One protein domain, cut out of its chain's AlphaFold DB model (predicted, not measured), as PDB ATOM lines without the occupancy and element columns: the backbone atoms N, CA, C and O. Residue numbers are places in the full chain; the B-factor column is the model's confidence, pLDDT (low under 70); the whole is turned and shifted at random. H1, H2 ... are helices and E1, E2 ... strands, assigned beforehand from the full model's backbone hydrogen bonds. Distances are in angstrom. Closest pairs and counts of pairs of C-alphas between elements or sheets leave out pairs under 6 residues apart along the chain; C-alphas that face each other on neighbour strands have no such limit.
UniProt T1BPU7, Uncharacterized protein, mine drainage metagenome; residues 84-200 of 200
ATOM      1  N   HIS A  84      11.005 -36.199  46.642       88.81
ATOM      2  CA  HIS A  84      11.182 -37.268  47.598       88.81
ATOM      3  C   HIS A  84      11.531 -38.569  46.864       88.81
ATOM      4  O   HIS A  84      10.805 -39.003  45.966       88.81
ATOM      5  N   SER A  85      12.643 -39.196  47.262       87.12
ATOM      6  CA  SER A  85      13.240 -40.333  46.557       87.12
ATOM      7  C   SER A  85      13.511 -39.968  45.092       87.12
ATOM      8  O   SER A  85      14.254 -39.030  44.842       87.12
ATOM      9  N   ASN A  86      12.872 -40.649  44.137       93.06
ATOM     10  CA  ASN A  86      12.971 -40.348  42.707       93.06
ATOM     11  C   ASN A  86      11.672 -39.744  42.147       93.06
ATOM     12  O   ASN A  86      11.354 -39.916  40.965       93.06
ATOM     13  N   TYR A  87      10.879 -39.105  43.009       95.44
ATOM     14  CA  TYR A  87       9.593 -38.517  42.665       95.44
ATOM     15  C   TYR A  87       9.582 -37.015  42.920       95.44
ATOM     16  O   TYR A  87      10.121 -36.519  43.907       95.44
ATOM     17  N   GLU A  88       8.859 -36.297  42.070       95.19
ATOM     18  CA  GLU A  88       8.574 -34.875  42.232       95.19
ATOM     19  C   GLU A  88       7.068 -34.622  42.314       95.19
ATOM     20  O   GLU A  88       6.259 -35.255  41.621       95.19
ATOM     21  N   LEU A  89       6.686 -33.667  43.162       93.62
ATOM     22  CA  LEU A  89       5.320 -33.179  43.249       93.62
ATOM     23  C   LEU A  89       5.082 -32.151  42.143       93.62
ATOM     24  O   LEU A  89       5.747 -31.118  42.068       93.62
ATOM     25  N   VAL A  90       4.095 -32.419  41.294       92.50
ATOM     26  CA  VAL A  90       3.741 -31.562  40.162       92.50
ATOM     27  C   VAL A  90       2.272 -31.194  40.176       92.50
ATOM     28  O   VAL A  90       1.419 -31.928  40.672       92.50
ATOM     29  N   ARG A  91       1.971 -30.050  39.567       90.25
ATOM     30  CA  ARG A  91       0.611 -29.604  39.295       90.25
ATOM     31  C   ARG A  91       0.258 -29.984  37.859       90.25
ATOM     32  O   ARG A  91       0.927 -29.539  36.932       90.25
ATOM     33  N   ILE A  92      -0.766 -30.815  37.678       87.06
ATOM     34  CA  ILE A  92      -1.248 -31.233  36.355       87.06
ATOM     35  C   ILE A  92      -2.708 -30.838  36.164       87.06
ATOM     36  O   ILE A  92      -3.531 -31.006  37.064       87.06
ATOM     37  N   THR A  93      -3.052 -30.367  34.972       86.12
ATOM     38  CA  THR A  93      -4.447 -30.212  34.557       86.12
ATOM     39  C   THR A  93      -4.861 -31.493  33.849       86.12
ATOM     40  O   THR A  93      -4.312 -31.837  32.804       86.12
ATOM     41  N   LYS A  94      -5.780 -32.253  34.449       79.56
ATOM     42  CA  LYS A  94      -6.333 -33.444  33.792       79.56
ATOM     43  C   LYS A  94      -7.311 -33.006  32.692       79.56
ATOM     44  O   LYS A  94      -7.977 -31.987  32.879       79.56
ATOM     45  N   PRO A  95      -7.457 -33.777  31.600       79.50
ATOM     46  CA  PRO A  95      -8.527 -33.545  30.634       79.50
ATOM     47  C   PRO A  95      -9.887 -33.454  31.343       79.50
ATOM     48  O   PRO A  95     -10.197 -34.297  32.186       79.50
ATOM     49  N   GLY A  96     -10.654 -32.400  31.058       80.62
ATOM     50  CA  GLY A  96     -11.966 -32.152  31.669       80.62
ATOM     51  C   GLY A  96     -11.954 -31.662  33.126       80.62
ATOM     52  O   GLY A  96     -13.020 -31.478  33.710       80.62
ATOM     53  N   ALA A  97     -10.790 -31.436  33.747       83.19
ATOM     54  CA  ALA A  97     -10.733 -30.916  35.113       83.19
ATOM     55  C   ALA A  97     -10.876 -29.388  35.150       83.19
ATOM     56  O   ALA A  97     -10.140 -28.672  34.479       83.19
ATOM     57  N   LYS A  98     -11.765 -28.895  36.025       84.25
ATOM     58  CA  LYS A  98     -11.986 -27.454  36.263       84.25
ATOM     59  C   LYS A  98     -10.773 -26.734  36.860       84.25
ATOM     60  O   LYS A  98     -10.666 -25.520  36.749       84.25
ATOM     61  N   ALA A  99      -9.887 -27.469  37.528       83.44
ATOM     62  CA  ALA A  99      -8.696 -26.916  38.148       83.44
ATOM     63  C   ALA A  99      -7.538 -27.924  38.102       83.44
ATOM     64  O   ALA A  99      -7.771 -29.140  38.104       83.44
ATOM     65  N   PRO A 100      -6.284 -27.447  38.106       86.31
ATOM     66  CA  PRO A 100      -5.136 -28.331  38.176       86.31
ATOM     67  C   PRO A 100      -5.067 -29.024  39.539       86.31
ATOM     68  O   PRO A 100      -5.339 -28.411  40.573       86.31
ATOM     69  N   VAL A 101      -4.616 -30.273  39.548       86.25
ATOM     70  CA  VAL A 101      -4.439 -31.085  40.756       86.25
ATOM     71  C   VAL A 101      -2.966 -31.370  41.006       86.25
ATOM     72  O   VAL A 101      -2.183 -31.522  40.068       86.25
ATOM     73  N   LEU A 102      -2.587 -31.470  42.278       88.69
ATOM     74  CA  LEU A 102      -1.258 -31.937  42.656       88.69
ATOM     75  C   LEU A 102      -1.184 -33.463  42.527       88.69
ATOM     76  O   LEU A 102      -2.110 -34.181  42.906       88.69
ATOM     77  N   THR A 103      -0.083 -33.963  41.986       92.62
ATOM     78  CA  THR A 103       0.222 -35.391  41.901       92.62
ATOM     79  C   THR A 103       1.721 -35.601  41.973       92.62
ATOM     80  O   THR A 103       2.492 -34.779  41.486       92.62
ATOM     81  N   TRP A 104       2.137 -36.744  42.504       94.81
ATOM     82  CA  TRP A 104       3.504 -37.215  42.329       94.81
ATOM     83  C   TRP A 104       3.680 -37.852  40.954       94.81
ATOM     84  O   TRP A 104       2.722 -38.391  40.375       94.81
ATOM     85  N   ARG A 105       4.906 -37.775  40.445       96.06
ATOM     86  CA  ARG A 105       5.404 -38.472  39.257       96.06
ATOM     87  C   ARG A 105       6.899 -38.754  39.433       96.06
ATOM     88  O   ARG A 105       7.523 -38.117  40.276       96.06
ATOM     89  N   TYR A 106       7.467 -39.667  38.655       97.38
ATOM     90  CA  TYR A 106       8.918 -39.817  38.568       97.38
ATOM     91  C   TYR A 106       9.564 -38.514  38.110       97.38
ATOM     92  O   TYR A 106       9.055 -37.849  37.200       97.38
ATOM     93  N   GLU A 107      10.709 -38.195  38.705       96.88
ATOM     94  CA  GLU A 107      11.594 -37.164  38.180       96.88
ATOM     95  C   GLU A 107      11.989 -37.486  36.737       96.88
ATOM     96  O   GLU A 107      12.105 -38.652  36.352       96.88
ATOM     97  N   LYS A 108      12.200 -36.443  35.929       95.44
ATOM     98  CA  LYS A 108      12.559 -36.604  34.515       95.44
ATOM     99  C   LYS A 108      13.791 -37.514  34.324       95.44
ATOM    100  O   LYS A 108      13.641 -38.485  33.585       95.44
ATOM    101  N   PRO A 109      14.919 -37.318  35.042       96.75
ATOM    102  CA  PRO A 109      16.076 -38.205  34.908       96.75
ATOM    103  C   PRO A 109      15.772 -39.659  35.283       96.75
ATOM    104  O   PRO A 109      16.263 -40.580  34.639       96.75
ATOM    105  N   GLN A 110      14.923 -39.891  36.291       97.50
ATOM    106  CA  GLN A 110      14.526 -41.249  36.669       97.50
ATOM    107  C   GLN A 110      13.659 -41.906  35.590       97.50
ATOM    108  O   GLN A 110      13.819 -43.092  35.307       97.50
ATOM    109  N   PHE A 111      12.729 -41.155  35.001       98.12
ATOM    110  CA  PHE A 111      11.898 -41.655  33.910       98.12
ATOM    111  C   PHE A 111      12.744 -42.014  32.681       98.12
ATOM    112  O   PHE A 111      12.543 -43.079  32.105       98.12
ATOM    113  N   GLU A 112      13.693 -41.153  32.310       98.25
ATOM    114  CA  GLU A 112      14.620 -41.376  31.191       98.25
ATOM    115  C   GLU A 112      15.518 -42.587  31.452       98.25
ATOM    116  O   GLU A 112      15.591 -43.485  30.621       98.25
ATOM    117  N   LYS A 113      16.074 -42.708  32.662       98.06
ATOM    118  CA  LYS A 113      16.840 -43.890  33.071       98.06
ATOM    119  C   LYS A 113      16.035 -45.187  32.936       98.06
ATOM    120  O   LYS A 113      16.552 -46.173  32.422       98.06
ATOM    121  N   LEU A 114      14.779 -45.203  33.396       98.06
ATOM    122  CA  LEU A 114      13.901 -46.374  33.270       98.06
ATOM    123  C   LEU A 114      13.588 -46.694  31.806       98.06
ATOM    124  O   LEU A 114      13.572 -47.863  31.431       98.06
ATOM    125  N   HIS A 115      13.345 -45.670  30.988       98.44
ATOM    126  CA  HIS A 115      13.148 -45.825  29.551       98.44
ATOM    127  C   HIS A 115      14.364 -46.490  28.896       98.44
ATOM    128  O   HIS A 115      14.217 -47.527  28.250       98.44
ATOM    129  N   ASP A 116      15.553 -45.927  29.098       98.38
ATOM    130  CA  ASP A 116      16.779 -46.399  28.458       98.38
ATOM    131  C   ASP A 116      17.128 -47.814  28.915       98.38
ATOM    132  O   ASP A 116      17.480 -48.663  28.095       98.38
ATOM    133  N   GLN A 117      16.928 -48.106  30.204       98.19
ATOM    134  CA  GLN A 117      17.111 -49.443  30.753       98.19
ATOM    135  C   GLN A 117      16.168 -50.461  30.097       98.19
ATOM    136  O   GLN A 117      16.634 -51.519  29.688       98.19
ATOM    137  N   ILE A 118      14.871 -50.152  29.950       98.31
ATOM    138  CA  ILE A 118      13.899 -51.031  29.270       98.31
ATOM    139  C   ILE A 118      14.338 -51.311  27.832       98.31
ATOM    140  O   ILE A 118      14.351 -52.461  27.393       98.31
ATOM    141  N   VAL A 119      14.717 -50.265  27.098       98.25
ATOM    142  CA  VAL A 119      15.167 -50.391  25.709       98.25
ATOM    143  C   VAL A 119      16.404 -51.283  25.619       98.25
ATOM    144  O   VAL A 119      16.465 -52.187  24.784       98.25
ATOM    145  N   GLN A 120      17.376 -51.069  26.502       98.25
ATOM    146  CA  GLN A 120      18.615 -51.832  26.524       98.25
ATOM    147  C   GLN A 120      18.377 -53.317  26.832       98.25
ATOM    148  O   GLN A 120      18.883 -54.167  26.099       98.25
ATOM    149  N   VAL A 121      17.590 -53.649  27.863       97.94
ATOM    150  CA  VAL A 121      17.368 -55.055  28.258       97.94
ATOM    151  C   VAL A 121      16.608 -55.840  27.188       97.94
ATOM    152  O   VAL A 121      16.927 -57.003  26.947       97.94
ATOM    153  N   ILE A 122      15.671 -55.201  26.473       97.56
ATOM    154  CA  ILE A 122      14.955 -55.834  25.354       97.56
ATOM    155  C   ILE A 122      15.925 -56.177  24.218       97.56
ATOM    156  O   ILE A 122      15.858 -57.284  23.673       97.56
ATOM    157  N   ARG A 123      16.834 -55.253  23.878       96.25
ATOM    158  CA  ARG A 123      17.839 -55.428  22.813       96.25
ATOM    159  C   ARG A 123      18.887 -56.477  23.141       96.25
ATOM    160  O   ARG A 123      19.263 -57.241  22.261       96.25
ATOM    161  N   LEU A 124      19.328 -56.530  24.393       97.06
ATOM    162  CA  LEU A 124      20.329 -57.490  24.867       97.06
ATOM    163  C   LEU A 124      19.746 -58.861  25.228       97.06
ATOM    164  O   LEU A 124      20.467 -59.722  25.720       97.06
ATOM    165  N   LYS A 125      18.447 -59.060  25.013       95.38
ATOM    166  CA  LYS A 125      17.728 -60.280  25.370       95.38
ATOM    167  C   LYS A 125      17.795 -60.691  26.843       95.38
ATOM    168  O   LYS A 125      17.892 -61.866  27.179       95.38
ATOM    169  N   GLN A 126      17.712 -59.704  27.734       96.62
ATOM    170  CA  GLN A 126      17.770 -59.886  29.186       96.62
ATOM    171  C   GLN A 126      16.367 -59.966  29.807       96.62
ATOM    172  O   GLN A 126      15.960 -59.096  30.582       96.62
ATOM    173  N   ASP A 127      15.626 -61.016  29.467       95.50
ATOM    174  CA  ASP A 127      14.191 -61.122  29.769       95.50
ATOM    175  C   ASP A 127      13.906 -61.154  31.285       95.50
ATOM    176  O   ASP A 127      13.032 -60.434  31.762       95.50
ATOM    177  N   ALA A 128      14.739 -61.838  32.077       96.38
ATOM    178  CA  ALA A 128      14.609 -61.855  33.541       96.38
ATOM    179  C   ALA A 128      14.731 -60.455  34.182       96.38
ATOM    180  O   ALA A 128      14.062 -60.143  35.171       96.38
ATOM    181  N   ILE A 129      15.575 -59.582  33.620       97.44
ATOM    182  CA  ILE A 129      15.719 -58.202  34.102       97.44
ATOM    183  C   ILE A 129      14.497 -57.379  33.687       97.44
ATOM    184  O   ILE A 129      14.008 -56.564  34.474       97.44
ATOM    185  N   LEU A 130      13.982 -57.594  32.476       97.62
ATOM    186  CA  LEU A 130      12.766 -56.937  32.007       97.62
ATOM    187  C   LEU A 130      11.562 -57.281  32.894       97.62
ATOM    188  O   LEU A 130      10.843 -56.370  33.309       97.62
ATOM    189  N   ASP A 131      11.395 -58.551  33.261       96.69
ATOM    190  CA  ASP A 131      10.342 -58.995  34.178       96.69
ATOM    191  C   ASP A 131      10.461 -58.310  35.542       96.69
ATOM    192  O   ASP A 131       9.481 -57.782  36.075       96.69
ATOM    193  N   GLN A 132      11.681 -58.205  36.078       97.12
ATOM    194  CA  GLN A 132      11.933 -57.488  37.327       97.12
ATOM    195  C   GLN A 132      11.576 -55.994  37.224       97.12
ATOM    196  O   GLN A 132      11.024 -55.414  38.171       97.12
ATOM    197  N   ILE A 133      11.851 -55.354  36.084       97.50
ATOM    198  CA  ILE A 133      11.467 -53.958  35.834       97.50
ATOM    199  C   ILE A 133       9.942 -53.832  35.789       97.50
ATOM    200  O   ILE A 133       9.391 -52.977  36.483       97.50
ATOM    201  N   ILE A 134       9.244 -54.691  35.040       97.44
ATOM    202  CA  ILE A 134       7.773 -54.698  34.956       97.44
ATOM    203  C   ILE A 134       7.164 -54.864  36.354       97.44
ATOM    204  O   ILE A 134       6.278 -54.098  36.749       97.44
ATOM    205  N   HIS A 135       7.694 -55.803  37.137       95.75
ATOM    206  CA  HIS A 135       7.266 -56.089  38.502       95.75
ATOM    207  C   HIS A 135       7.470 -54.900  39.454       95.75
ATOM    208  O   HIS A 135       6.621 -54.610  40.306       95.75
ATOM    209  N   THR A 136       8.581 -54.180  39.291       94.94
ATOM    210  CA  THR A 136       8.897 -52.970  40.061       94.94
ATOM    211  C   THR A 136       7.975 -51.817  39.667       94.94
ATOM    212  O   THR A 136       7.384 -51.172  40.532       94.94
ATOM    213  N   LEU A 137       7.774 -51.596  38.363       96.31
ATOM    214  CA  LEU A 137       6.879 -50.560  37.847       96.31
ATOM    215  C   LEU A 137       5.434 -50.778  38.297       96.31
ATOM    216  O   LEU A 137       4.757 -49.811  38.646       96.31
ATOM    217  N   HIS A 138       4.971 -52.026  38.354       95.50
ATOM    218  CA  HIS A 138       3.631 -52.357  38.837       95.50
ATOM    219  C   HIS A 138       3.400 -51.942  40.301       95.50
ATOM    220  O   HIS A 138       2.294 -51.539  40.661       95.50
ATOM    221  N   ARG A 139       4.453 -51.966  41.127       93.50
ATOM    222  CA  ARG A 139       4.427 -51.515  42.529       93.50
ATOM    223  C   ARG A 139       4.727 -50.031  42.715       93.50
ATOM    224  O   ARG A 139       4.847 -49.573  43.852       93.50
ATOM    225  N   SER A 140       4.829 -49.263  41.632       94.69
ATOM    226  CA  SER A 140       4.981 -47.815  41.750       94.69
ATOM    227  C   SER A 140       3.791 -47.216  42.515       94.69
ATOM    228  O   SER A 140       2.658 -47.685  42.355       94.69
ATOM    229  N   PRO A 141       3.991 -46.137  43.290       92.56
ATOM    230  CA  PRO A 141       2.902 -45.443  43.955       92.56
ATOM    231  C   PRO A 141       1.830 -45.024  42.948       92.56
ATOM    232  O   PRO A 141       2.089 -44.296  41.993       92.56
ATOM    233  N   GLY A 142       0.599 -45.452  43.192       93.19
ATOM    234  CA  GLY A 142      -0.581 -45.222  42.364       93.19
ATOM    235  C   GLY A 142      -1.065 -43.777  42.197       93.19
ATOM    236  O   GLY A 142      -2.273 -43.567  42.088       93.19
ATOM    237  N   PHE A 143      -0.195 -42.768  42.215       93.69
ATOM    238  CA  PHE A 143      -0.539 -41.371  41.932       93.69
ATOM    239  C   PHE A 143      -0.785 -41.155  40.439       93.69
ATOM    240  O   PHE A 143      -0.157 -41.795  39.604       93.69
ATOM    241  N   ALA A 144      -1.672 -40.225  40.079       92.06
ATOM    242  CA  ALA A 144      -2.087 -40.033  38.686       92.06
ATOM    243  C   ALA A 144      -0.910 -39.784  37.721       92.06
ATOM    244  O   ALA A 144      -0.881 -40.376  36.645       92.06
ATOM    245  N   GLY A 145       0.060 -38.953  38.115       94.38
ATOM    246  CA  GLY A 145       1.266 -38.674  37.330       94.38
ATOM    247  C   GLY A 145       2.155 -39.907  37.140       94.38
ATOM    248  O   GLY A 145       2.559 -40.197  36.015       94.38
ATOM    249  N   VAL A 146       2.375 -40.683  38.206       96.19
ATOM    250  CA  VAL A 146       3.086 -41.971  38.136       96.19
ATOM    251  C   VAL A 146       2.351 -42.955  37.223       96.19
ATOM    252  O   VAL A 146       2.973 -43.515  36.330       96.19
ATOM    253  N   ARG A 147       1.023 -43.117  37.358       95.00
ATOM    254  CA  ARG A 147       0.239 -44.027  36.495       95.00
ATOM    255  C   ARG A 147       0.381 -43.675  35.016       95.00
ATOM    256  O   ARG A 147       0.524 -44.564  34.185       95.00
ATOM    257  N   GLN A 148       0.353 -42.383  34.686       94.44
ATOM    258  CA  GLN A 148       0.553 -41.919  33.313       94.44
ATOM    259  C   GLN A 148       1.950 -42.268  32.789       94.44
ATOM    260  O   GLN A 148       2.072 -42.727  31.658       94.44
ATOM    261  N   GLN A 149       2.998 -42.071  33.592       96.81
ATOM    262  CA  GLN A 149       4.365 -42.427  33.205       96.81
ATOM    263  C   GLN A 149       4.565 -43.941  33.091       96.81
ATOM    264  O   GLN A 149       5.121 -44.391  32.097       96.81
ATOM    265  N   VAL A 150       4.063 -44.733  34.038       97.62
ATOM    266  CA  VAL A 150       4.147 -46.200  33.975       97.62
ATOM    267  C   VAL A 150       3.418 -46.735  32.744       97.62
ATOM    268  O   VAL A 150       3.982 -47.547  32.019       97.62
ATOM    269  N   LYS A 151       2.225 -46.211  32.422       96.19
ATOM    270  CA  LYS A 151       1.523 -46.570  31.181       96.19
ATOM    271  C   LYS A 151       2.374 -46.278  29.940       96.19
ATOM    272  O   LYS A 151       2.457 -47.126  29.059       96.19
ATOM    273  N   LYS A 152       3.048 -45.121  29.895       97.38
ATOM    274  CA  LYS A 152       3.982 -44.794  28.805       97.38
ATOM    275  C   LYS A 152       5.135 -45.797  28.726       97.38
ATOM    276  O   LYS A 152       5.434 -46.258  27.634       97.38
ATOM    277  N   LEU A 153       5.753 -46.161  29.853       98.25
ATOM    278  CA  LEU A 153       6.840 -47.152  29.890       98.25
ATOM    279  C   LEU A 153       6.369 -48.538  29.422       98.25
ATOM    280  O   LEU A 153       7.081 -49.214  28.683       98.25
ATOM    281  N   TRP A 154       5.147 -48.944  29.767       97.44
ATOM    282  CA  TRP A 154       4.531 -50.166  29.240       97.44
ATOM    283  C   TRP A 154       4.277 -50.105  27.731       97.44
ATOM    284  O   TRP A 154       4.511 -51.087  27.029       97.44
ATOM    285  N   ASP A 155       3.831 -48.960  27.213       96.94
ATOM    286  CA  ASP A 155       3.670 -48.756  25.769       96.94
ATOM    287  C   ASP A 155       5.020 -48.807  25.038       96.94
ATOM    288  O   ASP A 155       5.115 -49.408  23.970       96.94
ATOM    289  N   ILE A 156       6.070 -48.227  25.629       97.12
ATOM    290  CA  ILE A 156       7.452 -48.313  25.136       97.12
ATOM    291  C   ILE A 156       7.918 -49.768  25.111       97.12
ATOM    292  O   ILE A 156       8.410 -50.219  24.083       97.12
ATOM    293  N   THR A 157       7.687 -50.516  26.193       97.12
ATOM    294  CA  THR A 157       8.046 -51.940  26.301       97.12
ATOM    295  C   THR A 157       7.434 -52.744  25.152       97.12
ATOM    296  O   THR A 157       8.149 -53.437  24.436       97.12
ATOM    297  N   ARG A 158       6.122 -52.593  24.906       96.12
ATOM    298  CA  ARG A 158       5.422 -53.281  23.805       96.12
ATOM    299  C   ARG A 158       5.975 -52.914  22.429       96.12
ATOM    300  O   ARG A 158       6.182 -53.790  21.594       96.12
ATOM    301  N   LYS A 159       6.184 -51.618  22.180       95.94
ATOM    302  CA  LYS A 159       6.677 -51.121  20.886       95.94
ATOM    303  C   LYS A 159       8.098 -51.591  20.607       95.94
ATOM    304  O   LYS A 159       8.372 -52.048  19.503       95.94
ATOM    305  N   GLU A 160       8.978 -51.494  21.599       96.81
ATOM    306  CA  GLU A 160      10.370 -51.912  21.464       96.81
ATOM    307  C   GLU A 160      10.485 -53.430  21.324       96.81
ATOM    308  O   GLU A 160      11.218 -53.897  20.458       96.81
ATOM    309  N   TRP A 161       9.696 -54.201  22.081       96.50
ATOM    310  CA  TRP A 161       9.628 -55.654  21.921       96.50
ATOM    311  C   TRP A 161       9.258 -56.042  20.490       96.50
ATOM    312  O   TRP A 161      10.020 -56.742  19.829       96.50
ATOM    313  N   LYS A 162       8.143 -55.510  19.969       94.75
ATOM    314  CA  LYS A 162       7.702 -55.772  18.591       94.75
ATOM    315  C   LYS A 162       8.774 -55.397  17.564       94.75
ATOM    316  O   LYS A 162       8.979 -56.124  16.598       94.75
ATOM    317  N   ARG A 163       9.462 -54.269  17.765       94.50
ATOM    318  CA  ARG A 163      10.502 -53.771  16.854       94.50
ATOM    319  C   ARG A 163      11.760 -54.641  16.850       94.50
ATOM    320  O   ARG A 163      12.379 -54.788  15.804       94.50
ATOM    321  N   THR A 164      12.162 -55.166  18.004       94.44
ATOM    322  CA  THR A 164      13.446 -55.861  18.174       94.44
ATOM    323  C   THR A 164      13.333 -57.382  18.109       94.44
ATOM    324  O   THR A 164      14.264 -58.032  17.645       94.44
ATOM    325  N   ARG A 165      12.220 -57.953  18.574       90.19
ATOM    326  CA  ARG A 165      11.985 -59.405  18.636       90.19
ATOM    327  C   ARG A 165      11.024 -59.917  17.565       90.19
ATOM    328  O   ARG A 165      10.986 -61.114  17.306       90.19
ATOM    329  N   GLY A 166      10.278 -59.018  16.923       85.62
ATOM    330  CA  GLY A 166       9.243 -59.382  15.957       85.62
ATOM    331  C   GLY A 166       7.964 -59.895  16.622       85.62
ATOM    332  O   GLY A 166       7.821 -59.878  17.842       85.62
ATOM    333  N   GLU A 167       7.000 -60.319  15.804       81.06
ATOM    334  CA  GLU A 167       5.687 -60.798  16.272       81.06
ATOM    335  C   GLU A 167       5.699 -62.269  16.719       81.06
ATOM    336  O   GLU A 167       4.748 -62.720  17.354       81.06
ATOM    337  N   SER A 168       6.767 -63.013  16.414       84.88
ATOM    338  CA  SER A 168       6.904 -64.436  16.744       84.88
ATOM    339  C   SER A 168       7.300 -64.702  18.199       84.88
ATOM    340  O   SER A 168       7.029 -65.785  18.708       84.88
ATOM    341  N   GLU A 169       7.953 -63.746  18.869       90.38
ATOM    342  CA  GLU A 169       8.302 -63.860  20.289       90.38
ATOM    343  C   GLU A 169       7.194 -63.199  21.144       90.38
ATOM    344  O   GLU A 169       6.902 -62.012  20.945       90.38
ATOM    345  N   PRO A 170       6.571 -63.911  22.104       90.06
ATOM    346  CA  PRO A 170       5.495 -63.349  22.916       90.06
ATOM    347  C   PRO A 170       6.017 -62.229  23.820       90.06
ATOM    348  O   PRO A 170       7.037 -62.377  24.486       90.06
ATOM    349  N   VAL A 171       5.296 -61.105  23.863       89.88
ATOM    350  CA  VAL A 171       5.601 -60.002  24.788       89.88
ATOM    351  C   VAL A 171       5.440 -60.510  26.229       89.88
ATOM    352  O   VAL A 171       4.441 -61.184  26.501       89.88
ATOM    353  N   PRO A 172       6.346 -60.162  27.164       91.31
ATOM    354  CA  PRO A 172       6.183 -60.509  28.575       91.31
ATOM    355  C   PRO A 172       4.863 -59.977  29.142       91.31
ATOM    356  O   PRO A 172       4.300 -58.987  28.658       91.31
ATOM    357  N   GLU A 173       4.364 -60.625  30.194       93.94
ATOM    358  CA  GLU A 173       3.107 -60.231  30.820       93.94
ATOM    359  C   GLU A 173       3.245 -58.852  31.480       93.94
ATOM    360  O   GLU A 173       3.876 -58.674  32.521       93.94
ATOM    361  N   ILE A 174       2.622 -57.846  30.867       94.81
ATOM    362  CA  ILE A 174       2.582 -56.488  31.401       94.81
ATOM    363  C   ILE A 174       1.236 -56.277  32.102       94.81
ATOM    364  O   ILE A 174       0.193 -56.352  31.440       94.81
ATOM    365  N   PRO A 175       1.220 -55.931  33.403       93.81
ATOM    366  CA  PRO A 175      -0.013 -55.622  34.112       93.81
ATOM    367  C   PRO A 175      -0.819 -54.524  33.413       93.81
ATOM    368  O   PRO A 175      -0.270 -53.559  32.883       93.81
ATOM    369  N   LYS A 176      -2.150 -54.644  33.431       89.62
ATOM    370  CA  LYS A 176      -3.034 -53.680  32.752       89.62
ATOM    371  C   LYS A 176      -3.036 -52.306  33.433       89.62
ATOM    372  O   LYS A 176      -3.156 -51.275  32.768       89.62
ATOM    373  N   ASN A 177      -2.926 -52.290  34.763       88.12
ATOM    374  CA  ASN A 177      -3.095 -51.096  35.586       88.12
ATOM    375  C   ASN A 177      -2.125 -51.148  36.768       88.12
ATOM    376  O   ASN A 177      -1.825 -52.226  37.264       88.12
ATOM    377  N   ILE A 178      -1.706 -49.984  37.267       93.00
ATOM    378  CA  ILE A 178      -1.165 -49.886  38.627       93.00
ATOM    379  C   ILE A 178      -2.275 -49.455  39.583       93.00
ATOM    380  O   ILE A 178      -3.204 -48.743  39.179       93.00
ATOM    381  N   GLY A 179      -2.182 -49.895  40.839       88.56
ATOM    382  CA  GLY A 179      -3.166 -49.594  41.877       88.56
ATOM    383  C   GLY A 179      -3.370 -48.093  42.100       88.56
ATOM    384  O   GLY A 179      -2.609 -47.253  41.623       88.56
ATOM    385  N   TYR A 180      -4.416 -47.736  42.842       89.38
ATOM    386  CA  TYR A 180      -4.666 -46.355  43.254       89.38
ATOM    387  C   TYR A 180      -4.140 -46.129  44.669       89.38
ATOM    388  O   TYR A 180      -4.412 -46.926  45.566       89.38
ATOM    389  N   VAL A 181      -3.447 -45.009  44.891       87.44
ATOM    390  CA  VAL A 181      -3.171 -44.546  46.260       87.44
ATOM    391  C   VAL A 181      -4.487 -44.100  46.880       87.44
ATOM    392  O   VAL A 181      -5.185 -43.243  46.328       87.44
ATOM    393  N   ARG A 182      -4.825 -44.683  48.031       82.25
ATOM    394  CA  ARG A 182      -5.973 -44.251  48.824       82.25
ATOM    395  C   ARG A 182      -5.628 -42.957  49.545       82.25
ATOM    396  O   ARG A 182      -4.524 -42.791  50.057       82.25
ATOM    397  N   ARG A 183      -6.588 -42.033  49.579       79.56
ATOM    398  CA  ARG A 183      -6.456 -40.824  50.386       79.56
ATOM    399  C   ARG A 183      -6.451 -41.234  51.852       79.56
ATOM    400  O   ARG A 183      -7.416 -41.836  52.313       79.56
ATOM    401  N   LEU A 184      -5.384 -40.888  52.558       79.12
ATOM    402  CA  LEU A 184      -5.354 -41.014  54.004       79.12
ATOM    403  C   LEU A 184      -6.101 -39.831  54.633       79.12
ATOM    404  O   LEU A 184      -6.060 -38.721  54.079       79.12
ATOM    405  N   PRO A 185      -6.824 -40.059  55.742       76.44
ATOM    406  CA  PRO A 185      -7.333 -38.964  56.544       76.44
ATOM    407  C   PRO A 185      -6.170 -38.069  56.973       76.44
ATOM    408  O   PRO A 185      -5.047 -38.526  57.173       76.44
ATOM    409  N   ASP A 186      -6.454 -36.777  57.082       74.50
ATOM    410  CA  ASP A 186      -5.496 -35.768  57.530       74.50
ATOM    411  C   ASP A 186      -5.359 -35.808  59.058       74.50
ATOM    412  O   ASP A 186      -5.687 -34.860  59.767       74.50
ATOM    413  N   VAL A 187      -4.981 -36.982  59.556       72.19
ATOM    414  CA  VAL A 187      -4.741 -37.283  60.962       72.19
ATOM    415  C   VAL A 187      -3.317 -37.818  61.039       72.19
ATOM    416  O   VAL A 187      -2.986 -38.840  60.439       72.19
ATOM    417  N   GLY A 188      -2.439 -37.053  61.684       68.06
ATOM    418  CA  GLY A 188      -1.095 -37.533  61.993       68.06
ATOM    419  C   GLY A 188      -1.156 -38.651  63.033       68.06
ATOM    420  O   GLY A 188      -2.138 -38.768  63.761       68.06
ATOM    421  N   ALA A 189      -0.098 -39.454  63.109       69.06
ATOM    422  CA  ALA A 189       0.125 -40.332  64.254       69.06
ATOM    423  C   ALA A 189       0.777 -39.534  65.388       69.06
ATOM    424  O   ALA A 189       1.514 -38.572  65.132       69.06
ATOM    425  N   LEU A 190       0.538 -39.939  66.635       69.25
ATOM    426  CA  LEU A 190       1.304 -39.388  67.746       69.25
ATOM    427  C   LEU A 190       2.762 -39.820  67.608       69.25
ATOM    428  O   LEU A 190       3.071 -40.947  67.227       69.25
ATOM    429  N   TRP A 191       3.678 -38.927  67.972       67.56
ATOM    430  CA  TRP A 191       5.110 -39.219  67.944       67.56
ATOM    431  C   TRP A 191       5.465 -40.488  68.745       67.56
ATOM    432  O   TRP A 191       6.265 -41.312  68.308       67.56
ATOM    433  N   SER A 192       4.793 -40.693  69.879       68.25
ATOM    434  CA  SER A 192       4.928 -41.883  70.725       68.25
ATOM    435  C   SER A 192       4.510 -43.190  70.039       68.25
ATOM    436  O   SER A 192       5.014 -44.251  70.400       68.25
ATOM    437  N   GLU A 193       3.609 -43.143  69.057       71.25
ATOM    438  CA  GLU A 193       3.176 -44.317  68.291       71.25
ATOM    439  C   GLU A 193       4.207 -44.718  67.233       71.25
ATOM    440  O   GLU A 193       4.293 -45.893  66.884       71.25
ATOM    441  N   LEU A 194       4.998 -43.757  66.743       66.94
ATOM    442  CA  LEU A 194       6.076 -44.009  65.787       66.94
ATOM    443  C   LEU A 194       7.284 -44.654  66.477       66.94
ATOM    444  O   LEU A 194       7.782 -45.661  65.996       66.94
ATOM    445  N   VAL A 195       7.687 -44.150  67.648       66.44
ATOM    446  CA  VAL A 195       8.858 -44.659  68.398       66.44
ATOM    447  C   VAL A 195       8.679 -46.111  68.874       66.44
ATOM    448  O   VAL A 195       9.643 -46.868  68.941       66.44
ATOM    449  N   LYS A 196       7.442 -46.541  69.160       60.19
ATOM    450  CA  LYS A 196       7.146 -47.933  69.549       60.19
ATOM    451  C   LYS A 196       7.367 -48.953  68.424       60.19
ATOM    452  O   LYS A 196       7.457 -50.139  68.711       60.19
ATOM    453  N   ARG A 197       7.415 -48.521  67.157       55.19
ATOM    454  CA  ARG A 197       7.621 -49.421  66.008       55.19
ATOM    455  C   ARG A 197       9.082 -49.818  65.810       55.19
ATOM    456  O   ARG A 197       9.319 -50.874  65.248       55.19
ATOM    457  N   ASP A 198      10.017 -49.027  66.336       46.97
ATOM    458  CA  ASP A 198      11.464 -49.280  66.249       46.97
ATOM    459  C   ASP A 198      12.021 -50.068  67.451       46.97
ATOM    460  O   ASP A 198      13.225 -50.282  67.557       46.97
ATOM    461  N   THR A 199      11.161 -50.471  68.393       42.66
ATOM    462  CA  THR A 199      11.538 -51.216  69.613       42.66
ATOM    463  C   THR A 199      11.086 -52.682  69.603       42.66
ATOM    464  O   THR A 199      11.068 -53.315  70.658       42.66
ATOM    465  N   VAL A 200      10.746 -53.226  68.427       38.47
ATOM    466  CA  VAL A 200      10.385 -54.642  68.218       38.47
ATOM    467  C   VAL A 200      11.347 -55.298  67.241       38.47
ATOM    468  O   VAL A 200      11.571 -54.705  66.165       38.47
TER     469      VAL A 200
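This is residues 84 to 200 of the 200 residues of an uncharacterized protein of mine drainage metagenome (UniProt T1BPU7). Three helices, H1, H2 and H3, make an up-and-down bundle whose centres form a triangle, and a small two-stranded hairpin, E1 and E2, is set at the end of the bundle where H3 begins. From the far end of H3 the long link of residues 166 to 190 folds back along the bundle and passes beyond it, and its last part sticks out with H4 as an arm of residues 183 to 200. The printed part has 117 residues, with two named strands and four named helices in the order E1, E2, H1, H2, H3, H4; the sheet, of order E1 - E2, is antiparallel, and the class is mostly helix. The whole is loose, with a radius of gyration of the C-alphas of 18.0 A, and has a flat outline spanning 57 by 46 by 24 A. Without the free arm, the body of 99 residues spans 46 by 28 by 21 A.

The printed part begins at His 84, and E1, residues 87 to 92, starts at C-alpha 87 at (9.593, -38.517, 42.665) and is 14.5 A from first to last C-alpha. E2 holds residues 101 to 106 and is 16.1 A long. H1, residues 108 to 123, is 22.8 A long, and H2, residues 127 to 138, is 16.4 A long. H3, residues 144 to 165, is the longest helix by residues, with 22; it measures 31.2 A from C-alpha 144 at (-2.087, -40.033, 38.686) to C-alpha 165 at (11.985, -59.405, 18.636). H4, residues 191 to 199, is 13.7 A long and ends with C-alpha 199 at (11.538, -51.216, 69.613).

H1, H2 and H3 form the bundle, up and down, each helix running against the one before it in the chain. H1 and H2 are a helical hairpin: they touch and run opposite ways at a shallow tilt of 31 degrees. Their closest C-alphas are those of Val 121 and Leu 130, 6.2 A apart, and H1 touches H2 with residues 118 to 122 alone. H2 and H3, also a helical hairpin, only just touch, with 3 pairs of C-alphas within 8 A, the closest being those of Leu 137 and Val 150 at 6.4 A. They run opposite ways at a shallow tilt of 19 degrees; H2 touches H3 with residues 134 to 138 alone, and H3 touches H2 with residues 150 to 154 alone. H1 and H3 touch and run the same way at a shallow tilt of 24 degrees; their closest C-alphas are those of Ile 122 and Trp 161, 6.3 A apart. E1 and E2 are a hairpin of antiparallel strands, their N-to-C directions at 145 degrees, with N 90 and O 103 at 2.9 A and N 101 and O 92 at 2.8 A within hydrogen-bond range. The closest C-alphas of E2 and H3 are those of Arg 105 and Val 146, 4.3 A apart. E1 and H1 are only just apart, their closest C-alphas being 8.2 A from each other. H4 is apart from H1, H2, H3, E1 and E2. In H1, H2 and H3 every O i to N i+4 pair is within hydrogen-bond range; in H4 1 of 5 is, beside 3 of 6 O i to N i+3 pairs.

The two C-alphas farthest apart are those of Ser 168 and Ser 192, at 58.5 A. The printed part has no cut and ends at Val 200, the chain's last residue. The link from H3 to H4, 25 residues, is long; the link from E1 to E2 is short, and those from E2 to H1, H1 to H2 and H2 to H3 are tight. The mean pLDDT of the printed part is 89.0, and the model's confidence is under 70 at residues 188 to 192 and 194 to 200; H4 has a mean of 61.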